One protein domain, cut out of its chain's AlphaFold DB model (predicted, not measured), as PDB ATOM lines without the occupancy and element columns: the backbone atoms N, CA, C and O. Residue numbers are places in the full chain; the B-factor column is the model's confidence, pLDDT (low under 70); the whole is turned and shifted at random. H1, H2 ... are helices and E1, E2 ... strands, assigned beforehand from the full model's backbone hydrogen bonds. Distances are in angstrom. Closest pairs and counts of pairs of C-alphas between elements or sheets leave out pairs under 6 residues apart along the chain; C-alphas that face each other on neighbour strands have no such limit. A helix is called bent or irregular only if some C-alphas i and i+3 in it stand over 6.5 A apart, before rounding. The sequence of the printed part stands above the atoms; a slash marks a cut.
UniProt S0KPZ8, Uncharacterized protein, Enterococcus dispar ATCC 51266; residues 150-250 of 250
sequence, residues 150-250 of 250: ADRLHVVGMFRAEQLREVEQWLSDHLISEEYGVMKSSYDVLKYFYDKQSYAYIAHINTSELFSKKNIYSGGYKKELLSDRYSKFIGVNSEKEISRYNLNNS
ATOM      1  N   ALA A 150     445.967 338.602 293.635       94.88
ATOM      2  CA  ALA A 150     445.172 338.507 294.865       94.88
ATOM      3  C   ALA A 150     443.739 339.047 294.714       94.88
ATOM      4  O   ALA A 150     442.816 338.633 295.415       94.88
ATOM      5  N   ASP A 151     443.544 339.972 293.780       91.88
ATOM      6  CA  ASP A 151     442.261 340.577 293.451       91.88
ATOM      7  C   ASP A 151     441.500 339.812 292.352       91.88
ATOM      8  O   ASP A 151     440.552 340.347 291.772       91.88
ATOM      9  N   ARG A 152     441.890 338.549 292.106       88.69
ATOM     10  CA  ARG A 152     441.264 337.569 291.195       88.69
ATOM     11  C   ARG A 152     441.296 337.955 289.718       88.69
ATOM     12  O   ARG A 152     440.540 337.415 288.913       88.69
ATOM     13  N   LEU A 153     442.153 338.902 289.368       93.12
ATOM     14  CA  LEU A 153     442.469 339.239 287.992       93.12
ATOM     15  C   LEU A 153     443.724 338.488 287.558       93.12
ATOM     16  O   LEU A 153     444.590 338.183 288.376       93.12
ATOM     17  N   HIS A 154     443.822 338.213 286.263       95.50
ATOM     18  CA  HIS A 154     445.040 337.687 285.664       95.50
ATOM     19  C   HIS A 154     445.700 338.762 284.812       95.50
ATOM     20  O   HIS A 154     445.037 339.423 284.002       95.50
ATOM     21  N   VAL A 155     447.001 338.941 285.014       96.88
ATOM     22  CA  VAL A 155     447.815 339.904 284.272       96.88
ATOM     23  C   VAL A 155     448.829 339.140 283.444       96.88
ATOM     24  O   VAL A 155     449.672 338.436 283.995       96.88
ATOM     25  N   VAL A 156     448.775 339.313 282.128       97.62
ATOM     26  CA  VAL A 156     449.834 338.841 281.239       97.62
ATOM     27  C   VAL A 156     450.913 339.906 281.186       97.62
ATOM     28  O   VAL A 156     450.625 341.056 280.856       97.62
ATOM     29  N   GLY A 157     452.146 339.524 281.503       97.12
ATOM     30  CA  GLY A 157     453.340 340.329 281.276       97.12
ATOM     31  C   GLY A 157     454.158 339.752 280.129       97.12
ATOM     32  O   GLY A 157     454.382 338.549 280.085       97.12
ATOM     33  N   MET A 158     454.618 340.603 279.214       97.19
ATOM     34  CA  MET A 158     455.480 340.263 278.083       97.19
ATOM     35  C   MET A 158     456.769 341.079 278.167       97.19
ATOM     36  O   MET A 158     456.739 342.311 278.240       97.19
ATOM     37  N   PHE A 159     457.907 340.400 278.139       97.25
ATOM     38  CA  PHE A 159     459.217 340.979 278.420       97.25
ATOM     39  C   PHE A 159     460.276 340.447 277.449       97.25
ATOM     40  O   PHE A 159     460.025 339.545 276.650       97.25
ATOM     41  N   ARG A 160     461.463 341.060 277.451       95.81
ATOM     42  CA  ARG A 160     462.590 340.606 276.625       95.81
ATOM     43  C   ARG A 160     463.360 339.482 277.316       95.81
ATOM     44  O   ARG A 160     463.361 339.395 278.542       95.81
ATOM     45  N   ALA A 161     464.072 338.669 276.539       96.06
ATOM     46  CA  ALA A 161     464.834 337.533 277.058       96.06
ATOM     47  C   ALA A 161     465.847 337.931 278.148       96.06
ATOM     48  O   ALA A 161     466.025 337.200 279.121       96.06
ATOM     49  N   GLU A 162     466.451 339.122 278.055       96.69
ATOM     50  CA  GLU A 162     467.419 339.605 279.051       96.69
ATOM     51  C   GLU A 162     466.779 339.872 280.425       96.69
ATOM     52  O   GLU A 162     467.480 339.925 281.435       96.69
ATOM     53  N   GLN A 163     465.453 340.027 280.475       97.50
ATOM     54  CA  GLN A 163     464.688 340.283 281.696       97.50
ATOM     55  C   GLN A 163     464.221 338.992 282.386       97.50
ATOM     56  O   GLN A 163     463.662 339.077 283.476       97.50
ATOM     57  N   LEU A 164     464.459 337.807 281.800       97.81
ATOM     58  CA  LEU A 164     463.957 336.531 282.330       97.81
ATOM     59  C   LEU A 164     464.340 336.317 283.797       97.81
ATOM     60  O   LEU A 164     463.461 336.117 284.628       97.81
ATOM     61  N   ARG A 165     465.628 336.450 284.131       97.88
ATOM     62  CA  ARG A 165     466.114 336.253 285.509       97.88
ATOM     63  C   ARG A 165     465.479 337.217 286.504       97.88
ATOM     64  O   ARG A 165     465.259 336.862 287.654       97.88
ATOM     65  N   GLU A 166     465.213 338.447 286.077       97.94
ATOM     66  CA  GLU A 166     464.589 339.452 286.933       97.94
ATOM     67  C   GLU A 166     463.121 339.107 287.210       97.94
ATOM     68  O   GLU A 166     462.675 339.189 288.352       97.94
ATOM     69  N   VAL A 167     462.386 338.669 286.183       98.19
ATOM     70  CA  VAL A 167     460.999 338.204 286.323       98.19
ATOM     71  C   VAL A 167     460.925 336.946 287.184       98.19
ATOM     72  O   VAL A 167     460.066 336.871 288.057       98.19
ATOM     73  N   GLU A 168     461.839 335.994 286.995       98.19
ATOM     74  CA  GLU A 168     461.926 334.779 287.813       98.19
ATOM     75  C   GLU A 168     462.243 335.090 289.277       98.19
ATOM     76  O   GLU A 168     461.634 334.502 290.169       98.19
ATOM     77  N   GLN A 169     463.129 336.056 289.544       98.38
ATOM     78  CA  GLN A 169     463.399 336.513 290.906       98.38
ATOM     79  C   GLN A 169     462.168 337.180 291.524       98.38
ATOM     80  O   GLN A 169     461.776 336.829 292.634       98.38
ATOM     81  N   TRP A 170     461.518 338.098 290.800       98.44
ATOM     82  CA  TRP A 170     460.300 338.747 291.285       98.44
ATOM     83  C   TRP A 170     459.209 337.720 291.591       98.44
ATOM     84  O   TRP A 170     458.537 337.825 292.613       98.44
ATOM     85  N   LEU A 171     459.053 336.715 290.729       97.88
ATOM     86  CA  LEU A 171     458.121 335.622 290.944       97.88
ATOM     87  C   LEU A 171     458.508 334.837 292.203       97.88
ATOM     88  O   LEU A 171     457.671 334.683 293.080       97.88
ATOM     89  N   SER A 172     459.769 334.430 292.354       97.56
ATOM     90  CA  SER A 172     460.252 333.717 293.547       97.56
ATOM     91  C   SER A 172     460.011 334.481 294.855       97.56
ATOM     92  O   SER A 172     459.753 333.856 295.880       97.56
ATOM     93  N   ASP A 173     460.091 335.812 294.833       98.06
ATOM     94  CA  ASP A 173     459.915 336.650 296.026       98.06
ATOM     95  C   ASP A 173     458.438 336.806 296.443       98.06
ATOM     96  O   ASP A 173     458.148 337.174 297.583       98.06
ATOM     97  N   HIS A 174     457.494 336.564 295.526       98.00
ATOM     98  CA  HIS A 174     456.075 336.894 295.712       98.00
ATOM     99  C   HIS A 174     455.107 335.723 295.506       98.00
ATOM    100  O   HIS A 174     453.942 335.824 295.910       98.00
ATOM    101  N   LEU A 175     455.551 334.653 294.851       97.94
ATOM    102  CA  LEU A 175     454.744 333.491 294.506       97.94
ATOM    103  C   LEU A 175     454.406 332.690 295.761       97.94
ATOM    104  O   LEU A 175     455.284 332.250 296.498       97.94
ATOM    105  N   ILE A 176     453.113 332.469 295.975       97.19
ATOM    106  CA  ILE A 176     452.610 331.550 296.998       97.19
ATOM    107  C   ILE A 176     452.716 330.118 296.468       97.19
ATOM    108  O   ILE A 176     453.267 329.240 297.126       97.19
ATOM    109  N   SER A 177     452.182 329.885 295.268       96.69
ATOM    110  CA  SER A 177     452.316 328.643 294.504       96.69
ATOM    111  C   SER A 177     451.937 328.886 293.043       96.69
ATOM    112  O   SER A 177     451.229 329.849 292.747       96.69
ATOM    113  N   GLU A 178     452.346 327.997 292.132       94.69
ATOM    114  CA  GLU A 178     451.951 328.088 290.716       94.69
ATOM    115  C   GLU A 178     450.412 328.075 290.533       94.69
ATOM    116  O   GLU A 178     449.899 328.730 289.632       94.69
ATOM    117  N   GLU A 179     449.661 327.412 291.425       94.31
ATOM    118  CA  GLU A 179     448.186 327.361 291.399       94.31
ATOM    119  C   GLU A 179     447.515 328.630 291.958       94.31
ATOM    120  O   GLU A 179     446.507 329.085 291.419       94.31
ATOM    121  N   TYR A 180     448.044 329.210 293.042       94.12
ATOM    122  CA  TYR A 180     447.408 330.342 293.731       94.12
ATOM    123  C   TYR A 180     447.972 331.709 293.332       94.12
ATOM    124  O   TYR A 180     447.371 332.734 293.657       94.12
ATOM    125  N   GLY A 181     449.105 331.742 292.631       97.19
ATOM    126  CA  GLY A 181     449.762 332.968 292.198       97.19
ATOM    127  C   GLY A 181     450.329 333.781 293.355       97.19
ATOM    128  O   GLY A 181     450.977 333.245 294.256       97.19
ATOM    129  N   VAL A 182     450.134 335.099 293.310       98.19
ATOM    130  CA  VAL A 182     450.828 336.063 294.178       98.19
ATOM    131  C   VAL A 182     449.874 336.803 295.118       98.19
ATOM    132  O   VAL A 182     448.751 337.151 294.751       98.19
ATOM    133  N   MET A 183     450.355 337.178 296.309       96.81
ATOM    134  CA  MET A 183     449.640 338.104 297.210       96.81
ATOM    135  C   MET A 183     449.842 339.575 296.786       96.81
ATOM    136  O   MET A 183     450.200 340.440 297.588       96.81
ATOM    137  N   LYS A 184     449.678 339.857 295.492       97.88
ATOM    138  CA  LYS A 184     449.793 341.189 294.885       97.88
ATOM    139  C   LYS A 184     448.555 341.482 294.061       97.88
ATOM    140  O   LYS A 184     447.977 340.573 293.468       97.88
ATOM    141  N   SER A 185     448.129 342.739 294.052       96.12
ATOM    142  CA  SER A 185     446.992 343.157 293.236       96.12
ATOM    143  C   SER A 185     447.386 343.230 291.760       96.12
ATOM    144  O   SER A 185     448.559 343.426 291.439       96.12
ATOM    145  N   SER A 186     446.416 343.130 290.850       95.25
ATOM    146  CA  SER A 186     446.677 343.345 289.420       95.25
ATOM    147  C   SER A 186     447.307 344.707 289.127       95.25
ATOM    148  O   SER A 186     448.155 344.802 288.242       95.25
ATOM    149  N   TYR A 187     446.985 345.743 289.911       95.12
ATOM    150  CA  TYR A 187     447.669 347.035 289.849       95.12
ATOM    151  C   TYR A 187     449.174 346.914 290.125       95.12
ATOM    152  O   TYR A 187     449.975 347.448 289.359       95.12
ATOM    153  N   ASP A 188     449.566 346.209 291.191       96.69
ATOM    154  CA  ASP A 188     450.979 346.040 291.560       96.69
ATOM    155  C   ASP A 188     451.750 345.302 290.461       96.69
ATOM    156  O   ASP A 188     452.875 345.677 290.128       96.69
ATOM    157  N   VAL A 189     451.127 344.281 289.865       97.56
ATOM    158  CA  VAL A 189     451.723 343.488 288.782       97.56
ATOM    159  C   VAL A 189     451.837 344.297 287.486       97.56
ATOM    160  O   VAL A 189     452.901 344.322 286.869       97.56
ATOM    161  N   LEU A 190     450.783 345.020 287.087       96.25
ATOM    162  CA  LEU A 190     450.823 345.919 285.924       96.25
ATOM    163  C   LEU A 190     451.889 347.001 286.104       96.25
ATOM    164  O   LEU A 190     452.651 347.283 285.179       96.25
ATOM    165  N   LYS A 191     451.973 347.578 287.307       95.81
ATOM    166  CA  LYS A 191     452.991 348.566 287.653       95.81
ATOM    167  C   LYS A 191     454.399 347.984 287.562       95.81
ATOM    168  O   LYS A 191     455.265 348.641 286.994       95.81
ATOM    169  N   TYR A 192     454.619 346.770 288.068       96.88
ATOM    170  CA  TYR A 192     455.909 346.090 287.973       96.88
ATOM    171  C   TYR A 192     456.386 345.977 286.517       96.88
ATOM    172  O   TYR A 192     457.466 346.467 286.191       96.88
ATOM    173  N   PHE A 193     455.566 345.423 285.618       96.44
ATOM    174  CA  PHE A 193     455.949 345.303 284.206       96.44
ATOM    175  C   PHE A 193     456.107 346.670 283.525       96.44
ATOM    176  O   PHE A 193     457.053 346.867 282.760       96.44
ATOM    177  N   TYR A 194     455.238 347.633 283.839       93.75
ATOM    178  CA  TYR A 194     455.330 348.990 283.304       93.75
ATOM    179  C   TYR A 194     456.647 349.683 283.687       93.75
ATOM    180  O   TYR A 194     457.341 350.213 282.817       93.75
ATOM    181  N   ASP A 195     457.029 349.642 284.968       95.31
ATOM    182  CA  ASP A 195     458.260 350.262 285.478       95.31
ATOM    183  C   ASP A 195     459.520 349.639 284.844       95.31
ATOM    184  O   ASP A 195     460.554 350.297 284.716       95.31
ATOM    185  N   LYS A 196     459.423 348.383 284.395       94.12
ATOM    186  CA  LYS A 196     460.477 347.649 283.682       94.12
ATOM    187  C   LYS A 196     460.452 347.832 282.165       94.12
ATOM    188  O   LYS A 196     461.230 347.189 281.461       94.12
ATOM    189  N   GLN A 197     459.607 348.730 281.657       93.88
ATOM    190  CA  GLN A 197     459.422 348.977 280.222       93.88
ATOM    191  C   GLN A 197     459.031 347.705 279.448       93.88
ATOM    192  O   GLN A 197     459.409 347.525 278.286       93.88
ATOM    193  N   SER A 198     458.285 346.828 280.117       94.19
ATOM    194  CA  SER A 198     457.676 345.623 279.567       94.19
ATOM    195  C   SER A 198     456.210 345.895 279.226       94.19
ATOM    196  O   SER A 198     455.605 346.858 279.704       94.19
ATOM    197  N   TYR A 199     455.626 345.049 278.383       93.06
ATOM    198  CA  TYR A 199     454.206 345.139 278.058       93.06
ATOM    199  C   TYR A 199     453.403 344.318 279.057       93.06
ATOM    200  O   TYR A 199     453.834 343.239 279.448       93.06
ATOM    201  N   ALA A 200     452.233 344.803 279.460       94.44
ATOM    202  CA  ALA A 200     451.311 344.014 280.259       94.44
ATOM    203  C   ALA A 200     449.857 344.390 279.980       94.44
ATOM    204  O   ALA A 200     449.570 345.516 279.569       94.44
ATOM    205  N   TYR A 201     448.954 343.435 280.193       93.88
ATOM    206  CA  TYR A 201     447.513 343.622 280.050       93.88
ATOM    207  C   TYR A 201     446.733 342.672 280.962       93.88
ATOM    208  O   TYR A 201     447.241 341.641 281.401       93.88
ATOM    209  N   ILE A 202     445.471 343.009 281.235       94.12
ATOM    210  CA  ILE A 202     444.542 342.132 281.962       94.12
ATOM    211  C   ILE A 202     443.950 341.117 280.977       94.12
ATOM    212  O   ILE A 202     443.312 341.527 280.008       94.12
ATOM    213  N   ALA A 203     444.133 339.816 281.217       90.56
ATOM    214  CA  ALA A 203     443.945 338.764 280.210       90.56
ATOM    215  C   ALA A 203     442.495 338.520 279.770       90.56
ATOM    216  O   ALA A 203     442.204 338.334 278.592       90.56
ATOM    217  N   HIS A 204     441.564 338.521 280.715       87.81
ATOM    218  CA  HIS A 204     440.149 338.264 280.454       87.81
ATOM    219  C   HIS A 204     439.305 339.166 281.353       87.81
ATOM    220  O   HIS A 204     438.626 338.741 282.289       87.81
ATOM    221  N   ILE A 205     439.370 340.470 281.092       84.88
ATOM    222  CA  ILE A 205     438.749 341.478 281.958       84.88
ATOM    223  C   ILE A 205     437.223 341.311 282.052       84.88
ATOM    224  O   ILE A 205     436.610 341.657 283.061       84.88
ATOM    225  N   ASN A 206     436.598 340.739 281.023       82.25
ATOM    226  CA  ASN A 206     435.153 340.566 280.915       82.25
ATOM    227  C   ASN A 206     434.592 339.389 281.733       82.25
ATOM    228  O   ASN A 206     433.381 339.319 281.931       82.25
ATOM    229  N   THR A 207     435.441 338.481 282.219       81.44
ATOM    230  CA  THR A 207     435.043 337.440 283.184       81.44
ATOM    231  C   THR A 207     435.257 337.877 284.629       81.44
ATOM    232  O   THR A 207     434.842 337.180 285.554       81.44
ATOM    233  N   SER A 208     435.890 339.032 284.837       81.06
ATOM    234  CA  SER A 208     436.181 339.543 286.167       81.06
ATOM    235  C   SER A 208     434.968 340.191 286.834       81.06
ATOM    236  O   SER A 208     434.049 340.701 286.188       81.06
ATOM    237  N   GLU A 209     435.007 340.273 288.164       81.81
ATOM    238  CA  GLU A 209     434.013 341.021 288.933       81.81
ATOM    239  C   GLU A 209     434.240 342.551 288.883       81.81
ATOM    240  O   GLU A 209     433.484 343.295 289.520       81.81
ATOM    241  N   LEU A 210     435.226 343.048 288.115       81.62
ATOM    242  CA  LEU A 210     435.590 344.472 288.028       81.62
ATOM    243  C   LEU A 210     434.405 345.347 287.601       81.62
ATOM    244  O   LEU A 210     434.169 346.422 288.162       81.62
ATOM    245  N   PHE A 211     433.609 344.832 286.664       78.62
ATOM    246  CA  PHE A 211     432.400 345.472 286.145       78.62
ATOM    247  C   PHE A 211     431.109 344.921 286.765       78.62
ATOM    248  O   PHE A 211     430.009 345.275 286.338       78.62
ATOM    249  N   SER A 212     431.211 344.051 287.774       76.81
ATOM    250  CA  SER A 212     430.034 343.463 288.404       76.81
ATOM    251  C   SER A 212     429.233 344.499 289.196       76.81
ATOM    252  O   SER A 212     429.778 345.412 289.827       76.81
ATOM    253  N   LYS A 213     427.909 344.300 289.248       72.25
ATOM    254  CA  LYS A 213     426.993 345.120 290.060       72.25
ATOM    255  C   LYS A 213     427.272 345.032 291.565       72.25
ATOM    256  O   LYS A 213     426.833 345.902 292.306       72.25
ATOM    257  N   LYS A 214     428.005 344.004 292.012       74.62
ATOM    258  CA  LYS A 214     428.396 343.823 293.418       74.62
ATOM    259  C   LYS A 214     429.400 344.882 293.891       74.62
ATOM    260  O   LYS A 214     429.546 345.067 295.090       74.62
ATOM    261  N   ASN A 215     430.062 345.575 292.957       70.06
ATOM    262  CA  ASN A 215     430.959 346.705 293.201       70.06
ATOM    263  C   ASN A 215     432.032 346.441 294.274       70.06
ATOM    264  O   ASN A 215     432.272 347.265 295.151       70.06
ATOM    265  N   ILE A 216     432.678 345.277 294.187       81.62
ATOM    266  CA  ILE A 216     433.645 344.812 295.190       81.62
ATOM    267  C   ILE A 216     434.978 345.588 295.188       81.62
ATOM    268  O   ILE A 216     435.719 345.522 296.163       81.62
ATOM    269  N   TYR A 217     435.283 346.342 294.124       84.62
ATOM    270  CA  TYR A 217     436.489 347.174 294.033       84.62
ATOM    271  C   TYR A 217     436.162 348.638 294.322       84.62
ATOM    272  O   TYR A 217     435.156 349.164 293.837       84.62
ATOM    273  N   SER A 218     437.057 349.324 295.037       87.12
ATOM    274  CA  SER A 218     436.913 350.755 295.303       87.12
ATOM    275  C   SER A 218     436.991 351.582 294.011       87.12
ATOM    276  O   SER A 218     437.685 351.227 293.055       87.12
ATOM    277  N   GLY A 219     436.288 352.719 293.973       87.94
ATOM    278  CA  GLY A 219     436.259 353.583 292.786       87.94
ATOM    279  C   GLY A 219     437.639 354.128 292.397       87.94
ATOM    280  O   GLY A 219     437.960 354.188 291.213       87.94
ATOM    281  N   GLY A 220     438.475 354.464 293.387       88.56
ATOM    282  CA  GLY A 220     439.855 354.899 293.153       88.56
ATOM    283  C   GLY A 220     440.711 353.805 292.517       88.56
ATOM    284  O   GLY A 220     441.389 354.066 291.528       88.56
ATOM    285  N   TYR A 221     440.603 352.567 293.014       90.25
ATOM    286  CA  TYR A 221     441.312 351.421 292.445       90.25
ATOM    287  C   TYR A 221     440.923 351.183 290.982       90.25
ATOM    288  O   TYR A 221     441.789 351.099 290.117       90.25
ATOM    289  N   LYS A 222     439.615 351.168 290.685       89.44
ATOM    290  CA  LYS A 222     439.113 351.020 289.309       89.44
ATOM    291  C   LYS A 222     439.637 352.117 288.386       89.44
ATOM    292  O   LYS A 222     440.051 351.817 287.274       89.44
ATOM    293  N   LYS A 223     439.614 353.375 288.840       89.25
ATOM    294  CA  LYS A 223     440.067 354.525 288.047       89.25
ATOM    295  C   LYS A 223     441.545 354.414 287.673       89.25
ATOM    296  O   LYS A 223     441.894 354.697 286.533       89.25
ATOM    297  N   GLU A 224     442.394 354.003 288.611       90.50
ATOM    298  CA  GLU A 224     443.822 353.809 288.344       90.50
ATOM    299  C   GLU A 224     444.066 352.608 287.426       90.50
ATOM    300  O   GLU A 224     444.781 352.734 286.431       90.50
ATOM    301  N   LEU A 225     443.430 351.467 287.710       89.75
ATOM    302  CA  LEU A 225     443.584 350.239 286.928       89.75
ATOM    303  C   LEU A 225     443.152 350.435 285.466       89.75
ATOM    304  O   LEU A 225     443.852 350.017 284.549       89.75
ATOM    305  N   LEU A 226     442.028 351.125 285.253       87.81
ATOM    306  CA  LEU A 226     441.444 351.407 283.937       87.81
ATOM    307  C   LEU A 226     441.998 352.676 283.274       87.81
ATOM    308  O   LEU A 226     441.463 353.123 282.263       87.81
ATOM    309  N   SER A 227     443.046 353.278 283.834       87.56
ATOM    310  CA  SER A 227     443.683 354.442 283.222       87.56
ATOM    311  C   SER A 227     444.444 354.068 281.946       87.56
ATOM    312  O   SER A 227     444.949 352.950 281.807       87.56
ATOM    313  N   ASP A 228     444.650 355.050 281.064       83.56
ATOM    314  CA  ASP A 228     445.483 354.920 279.856       83.56
ATOM    315  C   ASP A 228     446.932 354.503 280.152       83.56
ATOM    316  O   ASP A 228     447.685 354.164 279.239       83.56
ATOM    317  N   ARG A 229     447.369 354.550 281.417       84.00
ATOM    318  CA  ARG A 229     448.689 354.057 281.812       84.00
ATOM    319  C   ARG A 229     448.758 352.534 281.741       84.00
ATOM    320  O   ARG A 229     449.735 352.020 281.205       84.00
ATOM    321  N   TYR A 230     447.747 351.842 282.267       84.88
ATOM    322  CA  TYR A 230     447.785 350.390 282.473       84.88
ATOM    323  C   TYR A 230     446.798 349.610 281.599       84.88
ATOM    324  O   TYR A 230     447.045 348.446 281.312       84.88
ATOM    325  N   SER A 231     445.723 350.243 281.123       82.62
ATOM    326  CA  SER A 231     444.663 349.586 280.345       82.62
ATOM    327  C   SER A 231     444.650 349.996 278.869       82.62
ATOM    328  O   SER A 231     443.599 350.015 278.234       82.62
ATOM    329  N   LYS A 232     445.821 350.295 278.282       82.19
ATOM    330  CA  LYS A 232     445.928 350.511 276.820       82.19
ATOM    331  C   LYS A 232     445.478 349.291 276.022       82.19
ATOM    332  O   LYS A 232     444.971 349.429 274.914       82.19
ATOM    333  N   PHE A 233     445.694 348.112 276.595       83.19
ATOM    334  CA  PHE A 233     445.287 346.834 276.043       83.19
ATOM    335  C   PHE A 233     444.575 346.046 277.135       83.19
ATOM    336  O   PHE A 233     444.985 346.057 278.296       83.19
ATOM    337  N   ILE A 234     443.505 345.363 276.746       86.50
ATOM    338  CA  ILE A 234     442.741 344.452 277.591       86.50
ATOM    339  C   ILE A 234     442.430 343.211 276.766       86.50
ATOM    340  O   ILE A 234     442.166 343.307 275.566       86.50
ATOM    341  N   GLY A 235     442.468 342.052 277.402       84.88
ATOM    342  CA  GLY A 235     442.048 340.801 276.800       84.88
ATOM    343  C   GLY A 235     440.615 340.454 277.196       84.88
ATOM    344  O   GLY A 235     440.106 340.850 278.252       84.88
ATOM    345  N   VAL A 236     439.950 339.714 276.313       84.12
ATOM    346  CA  VAL A 236     438.601 339.188 276.516       84.12
ATOM    347  C   VAL A 236     438.586 337.698 276.215       84.12
ATOM    348  O   VAL A 236     439.315 337.222 275.351       84.12
ATOM    349  N   ASN A 237     437.726 336.955 276.906       82.00
ATOM    350  CA  ASN A 237     437.704 335.493 276.814       82.00
ATOM    351  C   ASN A 237     437.140 334.925 275.493       82.00
ATOM    352  O   ASN A 237     437.203 333.715 275.290       82.00
ATOM    353  N   SER A 238     436.538 335.743 274.618       77.62
ATOM    354  CA  SER A 238     436.088 335.297 273.294       77.62
ATOM    355  C   SER A 238     435.838 336.450 272.317       77.62
ATOM    356  O   SER A 238     435.405 337.535 272.704       77.62
ATOM    357  N   GLU A 239     436.014 336.183 271.019       72.81
ATOM    358  CA  GLU A 239     435.728 337.142 269.937       72.81
ATOM    359  C   GLU A 239     434.262 337.599 269.903       72.81
ATOM    360  O   GLU A 239     433.967 338.732 269.523       72.81
ATOM    361  N   LYS A 240     433.322 336.745 270.340       72.25
ATOM    362  CA  LYS A 240     431.891 337.090 270.400       72.25
ATOM    363  C   LYS A 240     431.635 338.303 271.291       72.25
ATOM    364  O   LYS A 240     430.724 339.081 271.010       72.25
ATOM    365  N   GLU A 241     432.438 338.475 272.338       69.50
ATOM    366  CA  GLU A 241     432.329 339.618 273.241       69.50
ATOM    367  C   GLU A 241     432.833 340.905 272.579       69.50
ATOM    368  O   GLU A 241     432.241 341.956 272.794       69.50
ATOM    369  N   ILE A 242     433.825 340.829 271.683       68.44
ATOM    370  CA  ILE A 242     434.304 341.982 270.898       68.44
ATOM    371  C   ILE A 242     433.205 342.473 269.946       68.44
ATOM    372  O   ILE A 242     432.885 343.661 269.907       68.44
ATOM    373  N   SER A 243     432.565 341.557 269.214       63.62
ATOM    374  CA  SER A 243     431.521 341.899 268.237       63.62
ATOM    375  C   SER A 243     430.293 342.564 268.868       63.62
ATOM    376  O   SER A 243     429.684 343.437 268.248       63.62
ATOM    377  N   ARG A 244     429.945 342.212 270.116       58.41
ATOM    378  CA  ARG A 244     428.859 342.873 270.864       58.41
ATOM    379  C   ARG A 244     429.128 344.355 271.127       58.41
ATOM    380  O   ARG A 244     428.182 345.136 271.149       58.41
ATOM    381  N   TYR A 245     430.388 344.757 271.297       57.16
ATOM    382  CA  TYR A 245     430.740 346.166 271.495       57.16
ATOM    383  C   TYR A 245     430.673 346.988 270.202       57.16
ATOM    384  O   TYR A 245     430.346 348.173 270.261       57.16
ATOM    385  N   ASN A 246     430.925 346.376 269.043       52.72
ATOM    386  CA  ASN A 246     430.880 347.081 267.757       52.72
ATOM    387  C   ASN A 246     429.446 347.339 267.267       52.72
ATOM    388  O   ASN A 246     429.200 348.375 266.666       52.72
ATOM    389  N   LEU A 247     428.498 346.442 267.565       45.94
ATOM    390  CA  LEU A 247     427.087 346.591 267.171       45.94
ATOM    391  C   LEU A 247     426.311 347.618 268.008       45.94
ATOM    392  O   LEU A 247     425.319 348.160 267.539       45.94
ATOM    393  N   ASN A 248     426.746 347.891 269.241       44.50
ATOM    394  CA  ASN A 248     426.101 348.881 270.112       44.50
ATOM    395  C   ASN A 248     426.624 350.314 269.898       44.50
ATOM    396  O   ASN A 248     426.132 351.236 270.542       44.50
ATOM    397  N   ASN A 249     427.630 350.496 269.035       43.16
ATOM    398  CA  ASN A 249     428.234 351.793 268.706       43.16
ATOM    399  C   ASN A 249     428.091 352.159 267.212       43.16
ATOM    400  O   ASN A 249     428.736 353.100 266.748       43.16
ATOM    401  N   SER A 250     427.262 351.416 266.472       39.38
ATOM    402  CA  SER A 250     426.830 351.689 265.091       39.38
ATOM    403  C   SER A 250     425.344 352.003 265.060       39.38
ATOM    404  O   SER A 250     424.952 352.922 264.313       39.38
TER     405      SER A 250
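This is residues 150 to 250 of the 250 residues of an uncharacterized protein of Enterococcus dispar ATCC 51266 (UniProt S0KPZ8). A short ribbon of two antiparallel strands, E1 and E3, has H2 packed along one face, H1 at one end of the domain, and H3 and loops toward the other end. H4 lies at the far end from H1, and residues 242 to 250, of which 242 to 247 belong to H4, stick out as a tail. The printed part has 101 residues, with four named helices and three named strands in the order E1 H1 E2 H2 E3 H3 H4, and its class is mixed, helices and strands. It is elongated, spanning 47 by 29 by 25 A, and only just compact, close to loose, with a radius of gyration of the C-alphas of 14.9 A.

Begin with the sheet, E1 at residues 154 to 159 and E3 at 199 to 202, antiparallel neighbours at 169 degrees. Look for N 158 and O 199, 2.8 A apart, and N 156 and O 201, 2.9 A apart, both within hydrogen-bond range. Next find H2, residues 186 to 195: its closest C-alphas to E3 are those of Leu 190 and Ala 200, 6.0 A apart, and to E1 those of Ser 186 and Val 155, 6.3 A apart. H3, residues 219 to 225, only just touches H2, with 3 pairs of C-alphas within 8 A, the closest those of Tyr 187 and Leu 225 at 6.0 A. They run the same way at a steep tilt of 37 degrees, only just past shallow. H1, residues 161 to 174, is apart from H2 and E3. E2, residues 175 to 177, meets H1 only through their link and pairs with no named strand, but pairs antiparallel with residues 181 to 182. H4, residues 239 to 247, is apart from the other named elements. In H2 and H3 every O i to N i+4 pair is within hydrogen-bond range; in H1 8 of 10 are, in H4 4 of 5.

Find C-alpha 154 at (445.040, 337.687, 285.664); from there E1 runs 16.3 A to residue 159. H1 starts at C-alpha 161, (464.834, 337.533, 277.058), and covers 20.6 A; it is irregular, with C-alphas 162 and 165 7.4 A apart. E2 covers 5.4 A, H2 14.1 A, E3 10.8 A and H3 10.0 A. H4 covers 13.1 A, ending at C-alpha 247, (427.087, 346.591, 267.171).

The two C-alphas farthest apart are those of Asp 173 and Ser 250, at 47.7 A. The printed part has no cut, and the links E3 to H3 and H3 to H4 are long. Mean pLDDT of the printed part is 87.1, and residues 241 to 250 are under 70.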